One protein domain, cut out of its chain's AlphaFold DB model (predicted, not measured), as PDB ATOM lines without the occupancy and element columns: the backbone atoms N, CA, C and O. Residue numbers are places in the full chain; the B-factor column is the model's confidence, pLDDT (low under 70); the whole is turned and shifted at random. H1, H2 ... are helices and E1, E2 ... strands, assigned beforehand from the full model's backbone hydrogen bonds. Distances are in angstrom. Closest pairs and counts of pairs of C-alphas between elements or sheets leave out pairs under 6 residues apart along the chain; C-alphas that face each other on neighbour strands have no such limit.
ATOM      1  N   TRP A   3     110.063 249.084 193.689       83.81
ATOM      2  CA  TRP A   3     110.088 250.471 193.225       83.81
ATOM      3  C   TRP A   3     108.893 251.252 193.770       83.81
ATOM      4  O   TRP A   3     107.857 250.666 194.087       83.81
ATOM      5  N   LYS A   4     109.033 252.572 193.863       84.75
ATOM      6  CA  LYS A   4     107.969 253.536 194.146       84.75
ATOM      7  C   LYS A   4     107.998 254.657 193.106       84.75
ATOM      8  O   LYS A   4     109.080 254.981 192.625       84.75
ATOM      9  N   LYS A   5     106.843 255.257 192.819       84.25
ATOM     10  CA  LYS A   5     106.671 256.543 192.135       84.25
ATOM     11  C   LYS A   5     105.969 257.496 193.097       84.25
ATOM     12  O   LYS A   5     104.882 257.169 193.562       84.25
ATOM     13  N   SER A   6     106.587 258.623 193.432       80.00
ATOM     14  CA  SER A   6     106.038 259.628 194.356       80.00
ATOM     15  C   SER A   6     105.550 259.016 195.681       80.00
ATOM     16  O   SER A   6     104.445 259.276 196.140       80.00
ATOM     17  N   GLY A   7     106.340 258.102 196.259       73.75
ATOM     18  CA  GLY A   7     105.974 257.368 197.480       73.75
ATOM     19  C   GLY A   7     104.994 256.201 197.278       73.75
ATOM     20  O   GLY A   7     104.912 255.319 198.135       73.75
ATOM     21  N   VAL A   8     104.333 256.102 196.123       77.88
ATOM     22  CA  VAL A   8     103.391 255.021 195.811       77.88
ATOM     23  C   VAL A   8     104.130 253.810 195.233       77.88
ATOM     24  O   VAL A   8     104.866 253.935 194.257       77.88
ATOM     25  N   PRO A   9     103.968 252.608 195.798       80.19
ATOM     26  CA  PRO A   9     104.635 251.404 195.313       80.19
ATOM     27  C   PRO A   9     104.227 250.988 193.904       80.19
ATOM     28  O   PRO A   9     103.044 250.906 193.592       80.19
ATOM     29  N   LEU A  10     105.218 250.627 193.093       81.50
ATOM     30  CA  LEU A  10     105.015 250.120 191.744       81.50
ATOM     31  C   LEU A  10     105.037 248.596 191.724       81.50
ATOM     32  O   LEU A  10     105.920 247.950 192.297       81.50
ATOM     33  N   THR A  11     104.097 248.026 190.984       75.44
ATOM     34  CA  THR A  11     104.040 246.597 190.684       75.44
ATOM     35  C   THR A  11     104.069 246.368 189.186       75.44
ATOM     36  O   THR A  11     103.624 247.213 188.410       75.44
ATOM     37  N   THR A  12     104.592 245.213 188.774       77.62
ATOM     38  CA  THR A  12     104.623 244.852 187.354       77.62
ATOM     39  C   THR A  12     103.195 244.726 186.825       77.62
ATOM     40  O   THR A  12     102.397 243.967 187.370       77.62
ATOM     41  N   GLY A  13     102.885 245.464 185.765       79.25
ATOM     42  CA  GLY A  13     101.579 245.500 185.119       79.25
ATOM     43  C   GLY A  13     101.696 245.923 183.656       79.25
ATOM     44  O   GLY A  13     102.750 245.777 183.038       79.25
ATOM     45  N   TYR A  14     100.610 246.454 183.092       74.81
ATOM     46  CA  TYR A  14     100.599 246.920 181.699       74.81
ATOM     47  C   TYR A  14     101.509 248.142 181.486       74.81
ATOM     48  O   TYR A  14     102.216 248.226 180.485       74.81
ATOM     49  N   ARG A  15     101.506 249.071 182.450       78.50
ATOM     50  CA  ARG A  15     102.218 250.353 182.373       78.50
ATOM     51  C   ARG A  15     103.699 250.248 182.735       78.50
ATOM     52  O   ARG A  15     104.552 250.721 181.989       78.50
ATOM     53  N   TYR A  16     103.976 249.630 183.880       86.38
ATOM     54  CA  TYR A  16     105.302 249.526 184.479       86.38
ATOM     55  C   TYR A  16     105.741 248.067 184.480       86.38
ATOM     56  O   TYR A  16     105.011 247.206 184.977       86.38
ATOM     57  N   LYS A  17     106.938 247.771 183.973       86.19
ATOM     58  CA  LYS A  17     107.552 246.444 184.117       86.19
ATOM     59  C   LYS A  17     108.769 246.540 185.014       86.19
ATOM     60  O   LYS A  17     109.625 247.392 184.806       86.19
ATOM     61  N   VAL A  18     108.853 245.655 186.002       87.00
ATOM     62  CA  VAL A  18     109.922 245.687 187.005       87.00
ATOM     63  C   VAL A  18     110.697 244.368 186.992       87.00
ATOM     64  O   VAL A  18     110.562 243.564 187.920       87.00
ATOM     65  N   PRO A  19     111.457 244.062 185.923       84.88
ATOM     66  CA  PRO A  19     112.198 242.814 185.869       84.88
ATOM     67  C   PRO A  19     113.370 242.842 186.855       84.88
ATOM     68  O   PRO A  19     114.134 243.808 186.944       84.88
ATOM     69  N   TYR A  20     113.528 241.731 187.571       84.06
ATOM     70  CA  TYR A  20     114.633 241.507 188.490       84.06
ATOM     71  C   TYR A  20     115.327 240.185 188.193       84.06
ATOM     72  O   TYR A  20     114.696 239.128 188.198       84.06
ATOM     73  N   ASN A  21     116.638 240.244 187.981       83.38
ATOM     74  CA  ASN A  21     117.469 239.061 187.856       83.38
ATOM     75  C   ASN A  21     118.095 238.723 189.221       83.38
ATOM     76  O   ASN A  21     119.010 239.408 189.683       83.38
ATOM     77  N   LYS A  22     117.598 237.640 189.835       75.88
ATOM     78  CA  LYS A  22     118.018 237.146 191.156       75.88
ATOM     79  C   LYS A  22     119.484 236.685 191.208       75.88
ATOM     80  O   LYS A  22     120.071 236.705 192.283       75.88
ATOM     81  N   GLU A  23     120.068 236.289 190.077       76.06
ATOM     82  CA  GLU A  23     121.445 235.774 189.996       76.06
ATOM     83  C   GLU A  23     122.472 236.900 189.837       76.06
ATOM     84  O   GLU A  23     123.517 236.899 190.479       76.06
ATOM     85  N   SER A  24     122.175 237.890 188.990       78.50
ATOM     86  CA  SER A  24     123.097 238.999 188.699       78.50
ATOM     87  C   SER A  24     122.873 240.243 189.562       78.50
ATOM     88  O   SER A  24     123.701 241.160 189.538       78.50
ATOM     89  N   GLY A  25     121.751 240.314 190.284       75.69
ATOM     90  CA  GLY A  25     121.354 241.489 191.062       75.69
ATOM     91  C   GLY A  25     120.925 242.681 190.200       75.69
ATOM     92  O   GLY A  25     120.848 243.804 190.700       75.69
ATOM     93  N   VAL A  26     120.680 242.472 188.903       79.62
ATOM     94  CA  VAL A  26     120.223 243.524 187.988       79.62
ATOM     95  C   VAL A  26     118.732 243.769 188.179       79.62
ATOM     96  O   VAL A  26     117.922 242.848 188.078       79.62
ATOM     97  N   CYS A  27     118.373 245.029 188.408       84.19
ATOM     98  CA  CYS A  27     117.001 245.484 188.546       84.19
ATOM     99  C   CYS A  27     116.710 246.597 187.540       84.19
ATOM    100  O   CYS A  27     117.548 247.482 187.324       84.19
ATOM    101  N   LYS A  28     115.525 246.549 186.927       84.75
ATOM    102  CA  LYS A  28     115.063 247.594 186.017       84.75
ATOM    103  C   LYS A  28     113.637 248.020 186.335       84.75
ATOM    104  O   LYS A  28     112.858 247.226 186.857       84.75
ATOM    105  N   LEU A  29     113.311 249.251 185.966       86.75
ATOM    106  CA  LEU A  29     111.945 249.746 185.829       86.75
ATOM    107  C   LEU A  29     111.773 250.229 184.388       86.75
ATOM    108  O   LEU A  29     112.459 251.156 183.970       86.75
ATOM    109  N   GLU A  30     110.881 249.590 183.642       86.19
ATOM    110  CA  GLU A  30     110.601 249.881 182.237       86.19
ATOM    111  C   GLU A  30     109.213 250.519 182.102       86.19
ATOM    112  O   GLU A  30     108.218 249.978 182.593       86.19
ATOM    113  N   ILE A  31     109.152 251.647 181.395       86.31
ATOM    114  CA  ILE A  31     107.927 252.352 181.006       86.31
ATOM    115  C   ILE A  31     107.914 252.363 179.480       86.31
ATOM    116  O   ILE A  31     108.834 252.895 178.866       86.31
ATOM    117  N   SER A  32     106.933 251.718 178.844       78.94
ATOM    118  CA  SER A  32     106.990 251.467 177.389       78.94
ATOM    119  C   SER A  32     106.742 252.701 176.513       78.94
ATOM    120  O   SER A  32     107.281 252.765 175.415       78.94
ATOM    121  N   MET A  33     105.951 253.662 176.985       76.00
ATOM    122  CA  MET A  33     105.705 254.961 176.337       76.00
ATOM    123  C   MET A  33     105.524 255.979 177.448       76.00
ATOM    124  O   MET A  33     104.747 255.661 178.331       76.00
ATOM    125  N   THR A  34     106.159 257.141 177.463       78.50
ATOM    126  CA  THR A  34     105.992 258.106 178.566       78.50
ATOM    127  C   THR A  34     104.978 259.205 178.262       78.50
ATOM    128  O   THR A  34     104.971 259.728 177.152       78.50
ATOM    129  N   PHE A  35     104.159 259.551 179.255       79.44
ATOM    130  CA  PHE A  35     103.196 260.660 179.263       79.44
ATOM    131  C   PHE A  35     103.500 261.613 180.431       79.44
ATOM    132  O   PHE A  35     104.264 261.255 181.329       79.44
ATOM    133  N   ALA A  36     102.864 262.789 180.436       71.56
ATOM    134  CA  ALA A  36     102.915 263.772 181.528       71.56
ATOM    135  C   ALA A  36     102.723 263.127 182.917       71.56
ATOM    136  O   ALA A  36     103.552 263.276 183.809       71.56
ATOM    137  N   ASP A  37     101.716 262.260 183.052       80.06
ATOM    138  CA  ASP A  37     101.399 261.559 184.304       80.06
ATOM    139  C   ASP A  37     102.508 260.618 184.807       80.06
ATOM    140  O   ASP A  37     102.458 260.169 185.956       80.06
ATOM    141  N   ASP A  38     103.510 260.277 183.989       82.94
ATOM    142  CA  ASP A  38     104.661 259.499 184.453       82.94
ATOM    143  C   ASP A  38     105.729 260.355 185.127       82.94
ATOM    144  O   ASP A  38     106.597 259.787 185.797       82.94
ATOM    145  N   ALA A  39     105.681 261.681 184.987       79.12
ATOM    146  CA  ALA A  39     106.586 262.574 185.689       79.12
ATOM    147  C   ALA A  39     106.470 262.376 187.210       79.12
ATOM    148  O   ALA A  39     105.430 261.974 187.753       79.12
ATOM    149  N   GLY A  40     107.585 262.571 187.902       77.38
ATOM    150  CA  GLY A  40     107.709 262.381 189.339       77.38
ATOM    151  C   GLY A  40     108.993 261.673 189.755       77.38
ATOM    152  O   GLY A  40     109.836 261.283 188.945       77.38
ATOM    153  N   GLU A  41     109.143 261.506 191.065       79.94
ATOM    154  CA  GLU A  41     110.293 260.833 191.659       79.94
ATOM    155  C   GLU A  41     110.082 259.318 191.694       79.94
ATOM    156  O   GLU A  41     109.087 258.821 192.223       79.94
ATOM    157  N   TYR A  42     111.050 258.573 191.177       82.06
ATOM    158  CA  TYR A  42     111.104 257.123 191.243       82.06
ATOM    159  C   TYR A  42     112.159 256.680 192.245       82.06
ATOM    160  O   TYR A  42     113.331 257.017 192.105       82.06
ATOM    161  N   SER A  43     111.763 255.855 193.210       81.75
ATOM    162  CA  SER A  43     112.664 255.339 194.241       81.75
ATOM    163  C   SER A  43     112.723 253.823 194.211       81.75
ATOM    164  O   SER A  43     111.694 253.153 194.167       81.75
ATOM    165  N   VAL A  44     113.921 253.259 194.302       84.44
ATOM    166  CA  VAL A  44     114.151 251.822 194.461       84.44
ATOM    167  C   VAL A  44     114.654 251.534 195.864       84.44
ATOM    168  O   VAL A  44     115.557 252.199 196.360       84.44
ATOM    169  N   PHE A  45     114.081 250.511 196.489       83.62
ATOM    170  CA  PHE A  45     114.458 250.044 197.821       83.62
ATOM    171  C   PHE A  45     115.015 248.635 197.727       83.62
ATOM    172  O   PHE A  45     114.524 247.823 196.948       83.62
ATOM    173  N   ALA A  46     116.027 248.323 198.521       79.44
ATOM    174  CA  ALA A  46     116.872 247.150 198.383       79.44
ATOM    175  C   ALA A  46     117.199 246.578 199.762       79.44
ATOM    176  O   ALA A  46     117.899 247.237 200.518       79.44
ATOM    177  N   ARG A  47     116.762 245.355 200.091       78.12
ATOM    178  CA  ARG A  47     116.963 244.775 201.430       78.12
ATOM    179  C   ARG A  47     117.628 243.406 201.378       78.12
ATOM    180  O   ARG A  47     117.201 242.541 200.608       78.12
ATOM    181  N   ASN A  48     118.620 243.206 202.236       80.44
ATOM    182  CA  ASN A  48     119.184 241.902 202.580       80.44
ATOM    183  C   ASN A  48     119.201 241.724 204.120       80.44
ATOM    184  O   ASN A  48     118.816 242.653 204.829       80.44
ATOM    185  N   PRO A  49     119.594 240.555 204.668       75.25
ATOM    186  CA  PRO A  49     119.584 240.305 206.118       75.25
ATOM    187  C   PRO A  49     120.394 241.299 206.955       75.25
ATOM    188  O   PRO A  49     120.150 241.432 208.148       75.25
ATOM    189  N   LEU A  50     121.372 241.958 206.336       72.31
ATOM    190  CA  LEU A  50     122.347 242.818 206.998       72.31
ATOM    191  C   LEU A  50     121.989 244.303 206.887       72.31
ATOM    192  O   LEU A  50     122.608 245.124 207.554       72.31
ATOM    193  N   GLY A  51     121.018 244.671 206.044       72.12
ATOM    194  CA  GLY A  51     120.617 246.062 205.902       72.12
ATOM    195  C   GLY A  51     119.762 246.374 204.681       72.12
ATOM    196  O   GLY A  51     119.387 245.514 203.876       72.12
ATOM    197  N   GLU A  52     119.467 247.662 204.551       77.94
ATOM    198  CA  GLU A  52     118.649 248.234 203.491       77.94
ATOM    199  C   GLU A  52     119.387 249.385 202.799       77.94
ATOM    200  O   GLU A  52     120.182 250.091 203.415       77.94
ATOM    201  N   ALA A  53     119.123 249.565 201.509       74.31
ATOM    202  CA  ALA A  53     119.573 250.699 200.718       74.31
ATOM    203  C   ALA A  53     118.415 251.240 199.875       74.31
ATOM    204  O   ALA A  53     117.559 250.479 199.416       74.31
ATOM    205  N   SER A  54     118.416 252.549 199.631       81.25
ATOM    206  CA  SER A  54     117.457 253.216 198.750       81.25
ATOM    207  C   SER A  54     118.152 254.194 197.805       81.25
ATOM    208  O   SER A  54     119.166 254.788 198.165       81.25
ATOM    209  N   ALA A  55     117.609 254.363 196.604       73.25
ATOM    210  CA  ALA A  55     118.056 255.369 195.643       73.25
ATOM    211  C   ALA A  55     116.845 255.973 194.930       73.25
ATOM    212  O   ALA A  55     115.897 255.244 194.640       73.25
ATOM    213  N   SER A  56     116.903 257.270 194.629       77.12
ATOM    214  CA  SER A  56     115.848 258.002 193.919       77.12
ATOM    215  C   SER A  56     116.370 258.619 192.622       77.12
ATOM    216  O   SER A  56     117.550 258.960 192.523       77.12
ATOM    217  N   ALA A  57     115.488 258.767 191.638       73.00
ATOM    218  CA  ALA A  57     115.721 259.487 190.393       73.00
ATOM    219  C   ALA A  57     114.440 260.209 189.959       73.00
ATOM    220  O   ALA A  57     113.347 259.662 190.088       73.00
ATOM    221  N   GLY A  58     114.570 261.426 189.435       73.44
ATOM    222  CA  GLY A  58     113.434 262.207 188.941       73.44
ATOM    223  C   GLY A  58     113.182 261.964 187.456       73.44
ATOM    224  O   GLY A  58     114.126 261.944 186.663       73.44
ATOM    225  N   LEU A  59     111.912 261.820 187.077       76.12
ATOM    226  CA  LEU A  59     111.447 261.996 185.707       76.12
ATOM    227  C   LEU A  59     110.711 263.334 185.636       76.12
ATOM    228  O   LEU A  59     109.683 263.489 186.282       76.12
ATOM    229  N   LEU A  60     111.262 264.295 184.903       68.31
ATOM    230  CA  LEU A  60     110.705 265.643 184.792       68.31
ATOM    231  C   LEU A  60     110.075 265.839 183.418       68.31
ATOM    232  O   LEU A  60     110.572 265.294 182.427       68.31
ATOM    233  N   GLU A  61     109.029 266.657 183.362       70.94
ATOM    234  CA  GLU A  61     108.533 267.174 182.091       70.94
ATOM    235  C   GLU A  61     109.545 268.131 181.448       70.94
ATOM    236  O   GLU A  61     110.453 268.657 182.097       70.94
ATOM    237  N   GLU A  62     109.391 268.381 180.146       65.12
ATOM    238  CA  GLU A  62     110.307 269.250 179.406       65.12
ATOM    239  C   GLU A  62     110.334 270.682 179.967       65.12
ATOM    240  O   GLU A  62     111.417 271.241 180.152       65.12
ATOM    241  N   GLY A  63     109.172 271.241 180.326       66.38
ATOM    242  CA  GLY A  63     109.080 272.573 180.933       66.38
ATOM    243  C   GLY A  63     109.762 272.653 182.303       66.38
ATOM    244  O   GLY A  63     110.579 273.542 182.545       66.38
ATOM    245  N   SER A 126      93.807 261.708 202.922       49.91
ATOM    246  CA  SER A 126      94.420 261.346 204.211       49.91
ATOM    247  C   SER A 126      94.115 259.903 204.648       49.91
ATOM    248  O   SER A 126      94.882 259.287 205.391       49.91
ATOM    249  N   PHE A 127      93.011 259.322 204.167       48.16
ATOM    250  CA  PHE A 127      92.700 257.906 204.359       48.16
ATOM    251  C   PHE A 127      93.588 256.986 203.506       48.16
ATOM    252  O   PHE A 127      94.059 255.957 203.989       48.16
ATOM    253  N   GLU A 128      93.846 257.363 202.258       50.53
ATOM    254  CA  GLU A 128      94.727 256.631 201.346       50.53
ATOM    255  C   GLU A 128      96.179 256.713 201.815       50.53
ATOM    256  O   GLU A 128      96.866 255.696 201.854       50.53
ATOM    257  N   GLU A 129      96.614 257.881 202.289       49.69
ATOM    258  CA  GLU A 129      97.923 258.078 202.913       49.69
ATOM    259  C   GLU A 129      98.097 257.168 204.139       49.69
ATOM    260  O   GLU A 129      99.117 256.490 204.283       49.69
ATOM    261  N   ARG A 130      97.061 257.048 204.982       62.75
ATOM    262  CA  ARG A 130      97.057 256.120 206.123       62.75
ATOM    263  C   ARG A 130      97.172 254.658 205.687       62.75
ATOM    264  O   ARG A 130      97.907 253.900 206.319       62.75
ATOM    265  N   ILE A 131      96.471 254.255 204.626       57.69
ATOM    266  CA  ILE A 131      96.549 252.890 204.079       57.69
ATOM    267  C   ILE A 131      97.944 252.615 203.515       57.69
ATOM    268  O   ILE A 131      98.531 251.574 203.813       57.69
ATOM    269  N   ILE A 132      98.498 253.550 202.737       57.84
ATOM    270  CA  ILE A 132      99.856 253.456 202.191       57.84
ATOM    271  C   ILE A 132     100.857 253.291 203.336       57.84
ATOM    272  O   ILE A 132     101.676 252.371 203.298       57.84
ATOM    273  N   HIS A 133     100.740 254.109 204.383       55.84
ATOM    274  CA  HIS A 133     101.621 254.069 205.544       55.84
ATOM    275  C   HIS A 133     101.511 252.755 206.334       55.84
ATOM    276  O   HIS A 133     102.519 252.159 206.711       55.84
ATOM    277  N   GLU A 134     100.299 252.233 206.544       62.16
ATOM    278  CA  GLU A 134     100.093 250.951 207.226       62.16
ATOM    279  C   GLU A 134     100.686 249.774 206.430       62.16
ATOM    280  O   GLU A 134     101.340 248.893 206.997       62.16
ATOM    281  N   ILE A 135     100.513 249.777 205.104       55.66
ATOM    282  CA  ILE A 135     101.116 248.785 204.206       55.66
ATOM    283  C   ILE A 135     102.642 248.889 204.254       55.66
ATOM    284  O   ILE A 135     103.327 247.868 204.333       55.66
ATOM    285  N   GLU A 136     103.191 250.103 204.234       55.47
ATOM    286  CA  GLU A 136     104.626 250.343 204.382       55.47
ATOM    287  C   GLU A 136     105.177 249.771 205.680       55.47
ATOM    288  O   GLU A 136     106.140 249.008 205.625       55.47
ATOM    289  N   ILE A 137     104.540 250.052 206.816       59.78
ATOM    290  CA  ILE A 137     104.958 249.529 208.120       59.78
ATOM    291  C   ILE A 137     104.955 247.998 208.118       59.78
ATOM    292  O   ILE A 137     105.943 247.382 208.523       59.78
ATOM    293  N   ARG A 138     103.891 247.366 207.611       61.00
ATOM    294  CA  ARG A 138     103.808 245.896 207.539       61.00
ATOM    295  C   ARG A 138     104.934 245.290 206.713       61.00
ATOM    296  O   ARG A 138     105.423 244.216 207.034       61.00
ATOM    297  N   ILE A 139     105.378 245.983 205.674       60.25
ATOM    298  CA  ILE A 139     106.446 245.516 204.786       60.25
ATOM    299  C   ILE A 139     107.818 245.748 205.370       60.25
ATOM    300  O   ILE A 139     108.699 244.901 205.218       60.25
ATOM    301  N   LEU A 140     107.992 246.853 206.088       58.88
ATOM    302  CA  LEU A 140     109.194 247.067 206.869       58.88
ATOM    303  C   LEU A 140     109.371 245.949 207.907       58.88
ATOM    304  O   LEU A 140     110.508 245.548 208.139       58.88
ATOM    305  N   GLN A 141     108.275 245.383 208.424       66.25
ATOM    306  CA  GLN A 141     108.277 244.241 209.344       66.25
ATOM    307  C   GLN A 141     108.501 242.870 208.677       66.25
ATOM    308  O   GLN A 141     108.790 241.910 209.391       66.25
ATOM    309  N   ILE A 142     108.415 242.746 207.342       68.06
ATOM    310  CA  ILE A 142     108.689 241.473 206.655       68.06
ATOM    311  C   ILE A 142     110.178 241.141 206.786       68.06
ATOM    312  O   ILE A 142     111.060 241.871 206.317       68.06
ATOM    313  N   THR A 143     110.442 239.995 207.406       73.31
ATOM    314  CA  THR A 143     111.797 239.484 207.622       73.31
ATOM    315  C   THR A 143     112.335 238.783 206.376       73.31
ATOM    316  O   THR A 143     111.587 238.231 205.569       73.31
ATOM    317  N   TYR A 144     113.662 238.741 206.234       66.75
ATOM    318  CA  TYR A 144     114.306 237.979 205.161       66.75
ATOM    319  C   TYR A 144     113.913 236.495 205.174       66.75
ATOM    320  O   TYR A 144     113.654 235.926 204.117       66.75
ATOM    321  N   GLN A 145     113.815 235.887 206.363       69.38
ATOM    322  CA  GLN A 145     113.387 234.494 206.508       69.38
ATOM    323  C   GLN A 145     112.004 234.264 205.903       69.38
ATOM    324  O   GLN A 145     111.851 233.329 205.124       69.38
ATOM    325  N   GLN A 146     111.041 235.149 206.188       71.31
ATOM    326  CA  GLN A 146     109.694 235.061 205.617       71.31
ATOM    327  C   GLN A 146     109.712 235.107 204.083       71.31
ATOM    328  O   GLN A 146     109.072 234.270 203.452       71.31
ATOM    329  N   ILE A 147     110.496 236.014 203.485       70.75
ATOM    330  CA  ILE A 147     110.610 236.151 202.019       70.75
ATOM    331  C   ILE A 147     111.173 234.872 201.392       70.75
ATOM    332  O   ILE A 147     110.639 234.377 200.403       70.75
ATOM    333  N   VAL A 148     112.240 234.323 201.977       72.69
ATOM    334  CA  VAL A 148     112.892 233.101 201.489       72.69
ATOM    335  C   VAL A 148     111.951 231.898 201.591       72.69
ATOM    336  O   VAL A 148     111.833 231.133 200.636       72.69
ATOM    337  N   THR A 149     111.226 231.762 202.706       75.44
ATOM    338  CA  THR A 149     110.246 230.680 202.880       75.44
ATOM    339  C   THR A 149     109.056 230.791 201.931       75.44
ATOM    340  O   THR A 149     108.591 229.769 201.429       75.44
ATOM    341  N   GLU A 150     108.570 232.005 201.653       76.81
ATOM    342  CA  GLU A 150     107.459 232.231 200.723       76.81
ATOM    343  C   GLU A 150     107.859 231.905 199.276       76.81
ATOM    344  O   GLU A 150     107.117 231.226 198.565       76.81
ATOM    345  N   ASP A 151     109.063 232.312 198.860       72.31
ATOM    346  CA  ASP A 151     109.617 232.006 197.536       72.31
ATOM    347  C   ASP A 151     110.106 230.542 197.404       72.31
ATOM    348  O   ASP A 151     110.550 230.149 196.325       72.31
ATOM    349  N   ARG A 152     109.985 229.721 198.465       72.75
ATOM    350  CA  ARG A 152     110.487 228.331 198.556       72.75
ATOM    351  C   ARG A 152     111.976 228.202 198.214       72.75
ATOM    352  O   ARG A 152     112.405 227.201 197.644       72.75
ATOM    353  N   GLU A 153     112.758 229.223 198.547       68.25
ATOM    354  CA  GLU A 153     114.207 229.233 198.364       68.25
ATOM    355  C   GLU A 153     114.905 228.710 199.630       68.25
ATOM    356  O   GLU A 153     114.369 228.786 200.736       68.25
ATOM    357  N   GLU A 154     116.119 228.173 199.490       69.88
ATOM    358  CA  GLU A 154     116.939 227.824 200.652       69.88
ATOM    359  C   GLU A 154     117.539 229.082 201.290       69.88
ATOM    360  O   GLU A 154     117.950 230.029 200.608       69.88
ATOM    361  N   MET A 155     117.610 229.100 202.624       59.38
ATOM    362  CA  MET A 155     118.292 230.173 203.341       59.38
ATOM    363  C   MET A 155     119.784 230.139 203.025       59.38
ATOM    364  O   MET A 155     120.512 229.258 203.468       59.38
ATOM    365  N   VAL A 156     120.247 231.148 202.289       67.25
ATOM    366  CA  VAL A 156     121.676 231.351 202.052       67.25
ATOM    367  C   VAL A 156     122.326 231.839 203.347       67.25
ATOM    368  O   VAL A 156     122.144 232.991 203.741       67.25
ATOM    369  N   THR A 157     123.085 230.964 204.004       62.66
ATOM    370  CA  THR A 157     123.946 231.308 205.140       62.66
ATOM    371  C   THR A 157     125.341 231.644 204.617       62.66
ATOM    372  O   THR A 157     126.090 230.749 204.225       62.66
ATOM    373  N   CYS A 158     125.694 232.927 204.565       58.84
ATOM    374  CA  CYS A 158     127.071 233.356 204.310       58.84
ATOM    375  C   CYS A 158     127.862 233.385 205.625       58.84
ATOM    376  O   CYS A 158     127.303 233.714 206.668       58.84
ATOM    377  N   ALA A 159     129.156 233.066 205.584       67.69
ATOM    378  CA  ALA A 159     130.028 233.261 206.740       67.69
ATOM    379  C   ALA A 159     130.153 234.763 207.059       67.69
ATOM    380  O   ALA A 159     130.291 235.568 206.139       67.69
ATOM    381  N   ASP A 160     130.174 235.139 208.342       61.78
ATOM    382  CA  ASP A 160     130.152 236.547 208.789       61.78
ATOM    383  C   ASP A 160     131.240 237.429 208.151       61.78
ATOM    384  O   ASP A 160     131.032 238.611 207.905       61.78
ATOM    385  N   ARG A 161     132.399 236.848 207.821       67.25
ATOM    386  CA  ARG A 161     133.525 237.539 207.166       67.25
ATOM    387  C   ARG A 161     133.298 237.894 205.687       67.25
ATOM    388  O   ARG A 161     134.008 238.736 205.152       67.25
ATOM    389  N   GLU A 162     132.360 237.226 205.024       72.50
ATOM    390  CA  GLU A 162     132.017 237.405 203.602       72.50
ATOM    391  C   GLU A 162     130.671 238.131 203.426       72.50
ATOM    392  O   GLU A 162     130.260 238.446 202.307       72.50
ATOM    393  N   ALA A 163     129.988 238.397 204.540       74.06
ATOM    394  CA  ALA A 163     128.677 239.010 204.623       74.06
ATOM    395  C   ALA A 163     128.768 240.524 204.342       74.06
ATOM    396  O   ALA A 163     129.513 241.251 204.996       74.06
ATOM    397  N   LEU A 164     128.003 241.018 203.364       79.38
ATOM    398  CA  LEU A 164     127.989 242.432 202.962       79.38
ATOM    399  C   LEU A 164     126.555 242.955 202.911       79.38
ATOM    400  O   LEU A 164     125.684 242.302 202.330       79.38
ATOM    401  N   GLN A 165     126.298 244.143 203.473       79.56
ATOM    402  CA  GLN A 165     124.959 244.738 203.428       79.56
ATOM    403  C   GLN A 165     124.498 245.054 202.003       79.56
ATOM    404  O   GLN A 165     125.298 245.191 201.076       79.56
ATOM    405  N   SER A 166     123.185 245.220 201.861       81.50
ATOM    406  CA  SER A 166     122.559 245.699 200.634       81.50
ATOM    407  C   SER A 166     123.107 247.075 200.247       81.50
ATOM    408  O   SER A 166     123.097 248.004 201.058       81.50
ATOM    409  N   ALA A 167     123.570 247.204 199.006       81.81
ATOM    410  CA  ALA A 167     124.051 248.450 198.423       81.81
ATOM    411  C   ALA A 167     123.772 248.496 196.909       81.81
ATOM    412  O   ALA A 167     123.404 247.497 196.286       81.81
ATOM    413  N   PHE A 168     123.938 249.673 196.300       74.19
ATOM    414  CA  PHE A 168     123.882 249.831 194.847       74.19
ATOM    415  C   PHE A 168     125.299 249.821 194.279       74.19
ATOM    416  O   PHE A 168     126.080 250.735 194.522       74.19
ATOM    417  N   TYR A 169     125.618 248.802 193.483       76.31
ATOM    418  CA  TYR A 169     126.844 248.763 192.686       76.31
ATOM    419  C   TYR A 169     126.808 249.798 191.555       76.31
ATOM    420  O   TYR A 169     127.820 250.402 191.213       76.31
ATOM    421  N   THR A 170     125.634 250.012 190.956       72.31
ATOM    422  CA  THR A 170     125.415 251.095 189.991       72.31
ATOM    423  C   THR A 170     124.162 251.862 190.391       72.31
ATOM    424  O   THR A 170     123.094 251.239 190.444       72.31
ATOM    425  N   PRO A 171     124.274 253.172 190.679       64.62
ATOM    426  CA  PRO A 171     123.132 253.982 191.067       64.62
ATOM    427  C   PRO A 171     122.192 254.200 189.881       64.62
ATOM    428  O   PRO A 171     122.603 254.130 188.718       64.62
ATOM    429  N   VAL A 172     120.932 254.494 190.194       66.44
ATOM    430  CA  VAL A 172     119.954 254.932 189.197       66.44
ATOM    431  C   VAL A 172     120.411 256.280 188.635       66.44
ATOM    432  O   VAL A 172     120.829 257.161 189.383       66.44
ATOM    433  N   LYS A 173     120.374 256.426 187.308       58.84
ATOM    434  CA  LYS A 173     120.742 257.666 186.614       58.84
ATOM    435  C   LYS A 173     119.493 258.445 186.209       58.84
ATOM    436  O   LYS A 173     118.477 257.841 185.874       58.84
ATOM    437  N   ASN A 174     119.610 259.771 186.193       53.94
ATOM    438  CA  ASN A 174     118.602 260.669 185.631       53.94
ATOM    439  C   ASN A 174     118.725 260.692 184.096       53.94
ATOM    440  O   ASN A 174     119.841 260.665 183.570       53.94
ATOM    441  N   TYR A 175     117.598 260.757 183.384       58.25
ATOM    442  CA  TYR A 175     117.545 260.764 181.917       58.25
ATOM    443  C   TYR A 175     116.559 261.822 181.406       58.25
ATOM    444  O   TYR A 175     115.532 262.055 182.034       58.25
ATOM    445  N   ARG A 176     116.858 262.416 180.240       53.19
ATOM    446  CA  ARG A 176     115.912 263.224 179.451       53.19
ATOM    447  C   ARG A 176     115.314 262.344 178.358       53.19
ATOM    448  O   ARG A 176     116.062 261.694 177.628       53.19
ATOM    449  N   ILE A 177     113.993 262.344 178.240       61.94
ATOM    450  CA  ILE A 177     113.249 261.580 177.234       61.94
ATOM    451  C   ILE A 177     112.155 262.457 176.621       61.94
ATOM    452  O   ILE A 177     111.725 263.426 177.239       61.94
ATOM    453  N   ILE A 178     111.741 262.127 175.401       58.16
ATOM    454  CA  ILE A 178     110.648 262.801 174.690       58.16
ATOM    455  C   ILE A 178     109.350 262.038 174.974       58.16
ATOM    456  O   ILE A 178     109.380 260.813 175.120       58.16
ATOM    457  N   GLU A 179     108.221 262.742 175.040       66.06
ATOM    458  CA  GLU A 179     106.899 262.121 175.169       66.06
ATOM    459  C   GLU A 179     106.683 261.020 174.111       66.06
ATOM    460  O   GLU A 179     107.122 261.123 172.964       66.06
ATOM    461  N   GLY A 180     106.049 259.920 174.516       61.94
ATOM    462  CA  GLY A 180     105.815 258.749 173.672       61.94
ATOM    463  C   GLY A 180     106.999 257.782 173.564       61.94
ATOM    464  O   GLY A 180     106.830 256.682 173.036       61.94
ATOM    465  N   MET A 181     108.175 258.122 174.102       72.88
ATOM    466  CA  MET A 181     109.334 257.225 174.118       72.88
ATOM    467  C   MET A 181     109.295 256.265 175.310       72.88
ATOM    468  O   MET A 181     108.751 256.569 176.366       72.88
ATOM    469  N   GLY A 182     109.896 255.086 175.156       68.38
ATOM    470  CA  GLY A 182     110.106 254.176 176.278       68.38
ATOM    471  C   GLY A 182     111.309 254.593 177.126       68.38
ATOM    472  O   GLY A 182     112.343 254.985 176.585       68.38
ATOM    473  N   VAL A 183     111.209 254.452 178.448       74.94
ATOM    474  CA  VAL A 183     112.329 254.668 179.377       74.94
ATOM    475  C   VAL A 183     112.593 253.424 180.210       74.94
ATOM    476  O   VAL A 183     111.690 252.662 180.549       74.94
ATOM    477  N   THR A 184     113.865 253.186 180.521       77.06
ATOM    478  CA  THR A 184     114.288 252.099 181.401       77.06
ATOM    479  C   THR A 184     115.267 252.626 182.435       77.06
ATOM    480  O   THR A 184     116.407 252.956 182.109       77.06
ATOM    481  N   PHE A 185     114.844 252.661 183.693       73.19
ATOM    482  CA  PHE A 185     115.755 252.864 184.810       73.19
ATOM    483  C   PHE A 185     116.499 251.562 185.078       73.19
ATOM    484  O   PHE A 185     115.901 250.486 185.090       73.19
ATOM    485  N   HIS A 186     117.807 251.654 185.293       72.00
ATOM    486  CA  HIS A 186     118.664 250.498 185.519       72.00
ATOM    487  C   HIS A 186     119.546 250.731 186.739       72.00
ATOM    488  O   HIS A 186     120.248 251.739 186.822       72.00
ATOM    489  N   CYS A 187     119.540 249.772 187.660       72.62
ATOM    490  CA  CYS A 187     120.485 249.721 188.765       72.62
ATOM    491  C   CYS A 187     120.982 248.291 188.977       72.62
ATOM    492  O   CYS A 187     120.244 247.316 188.793       72.62
ATOM    493  N   LYS A 188     122.235 248.169 189.412       80.31
ATOM    494  CA  LYS A 188     122.821 246.891 189.820       80.31
ATOM    495  C   LYS A 188     123.012 246.891 191.325       80.31
ATOM    496  O   LYS A 188     123.582 247.834 191.872       80.31
ATOM    497  N   MET A 189     122.542 245.839 191.973       81.75
ATOM    498  CA  MET A 189     122.633 245.667 193.417       81.75
ATOM    499  C   MET A 189     123.929 244.948 193.796       81.75
ATOM    500  O   MET A 189     124.466 244.155 193.022       81.75
ATOM    501  N   SER A 190     124.408 245.216 195.000       81.12
ATOM    502  CA  SER A 190     125.485 244.497 195.671       81.12
ATOM    503  C   SER A 190     125.048 244.110 197.085       81.12
ATOM    504  O   SER A 190     124.088 244.653 197.633       81.12
ATOM    505  N   GLY A 191     125.735 243.123 197.649       79.31
ATOM    506  CA  GLY A 191     125.447 242.566 198.966       79.31
ATOM    507  C   GLY A 191     125.588 241.051 198.946       79.31
ATOM    508  O   GLY A 191     125.301 240.406 197.936       79.31
ATOM    509  N   THR A 192     126.021 240.499 200.071       78.81
ATOM    510  CA  THR A 192     126.175 239.059 200.279       78.81
ATOM    511  C   THR A 192     125.418 238.704 201.557       78.81
ATOM    512  O   THR A 192     125.866 239.103 202.632       78.81
ATOM    513  N   PRO A 193     124.268 238.010 201.477       80.31
ATOM    514  CA  PRO A 193     123.593 237.548 200.260       80.31
ATOM    515  C   PRO A 193     122.964 238.696 199.450       80.31
ATOM    516  O   PRO A 193     122.674 239.776 199.985       80.31
TER     517      PRO A 193
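What this domain is: This is residues 3 to 63 and 126 to 193 of the 207 residues of the protein "I-set domain-containing protein" of Hucho hucho (huchen) (UniProt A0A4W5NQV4). Two sheets, E2-E1-E4-E5 and E3-E7-E6, stand face to face as a sandwich with their strands at only 19 degrees, while H1 only grazes the first sheet, mostly at its edge strand E2, and H2 sits near one end of E4. Neighbour strands are antiparallel, but E2 and E1 meet only at a point. The printed part has 129 residues, with two named helices and seven named strands in the order E1 E2 E3 E4 E5 H1 H2 E6 E7, a mixed class. It is only just compact, close to loose, with a radius of gyration of the C-alphas of 16.3 A and spans of 51 by 35 by 22 A.

How they stand to each other: E1, residues 3 to 5, is antiparallel to E4, residues 40 to 48, with N 4 and O 43 2.7 A apart. E2, residues 8 to 10, meets E1 only at a point. E4 and E5, residues 51 to 59, form a hairpin, with N 40 and O 59 2.8 A apart. In the twisted other sheet, E3, residues 26 to 31, pairs with E7, residues 183 to 192, N 29 and O 185 being 3.0 A apart. E6, residues 164 to 170, and E7 form a hairpin, with N 190 and O 167 2.8 A apart. The closest C-alphas of E5 and E6, Gly 51 and Gln 165, are 5.2 A apart. H1, residues 126 to 140, and H2, residues 144 to 150, are apart, and every O i to N i+4 pair in both is within hydrogen-bond range.

Where its parts are: E1 begins at C-alpha 3, (110.088, 250.471, 193.225). E4 is 27.0 A long, E5 27.3 A, H1 20.7 A and E7 29.5 A, ending at C-alpha 192, (126.175, 239.059, 200.279).

The domain as a whole: Residues 64 to 125 are not printed, leaving 29.7 A between C-alphas 63 and 126. The links E2 to E3, H2 to E6 and E6 to E7 are long. Mean pLDDT of the printed part is 72.7, and 42 residues are under 70, among them 126 to 142.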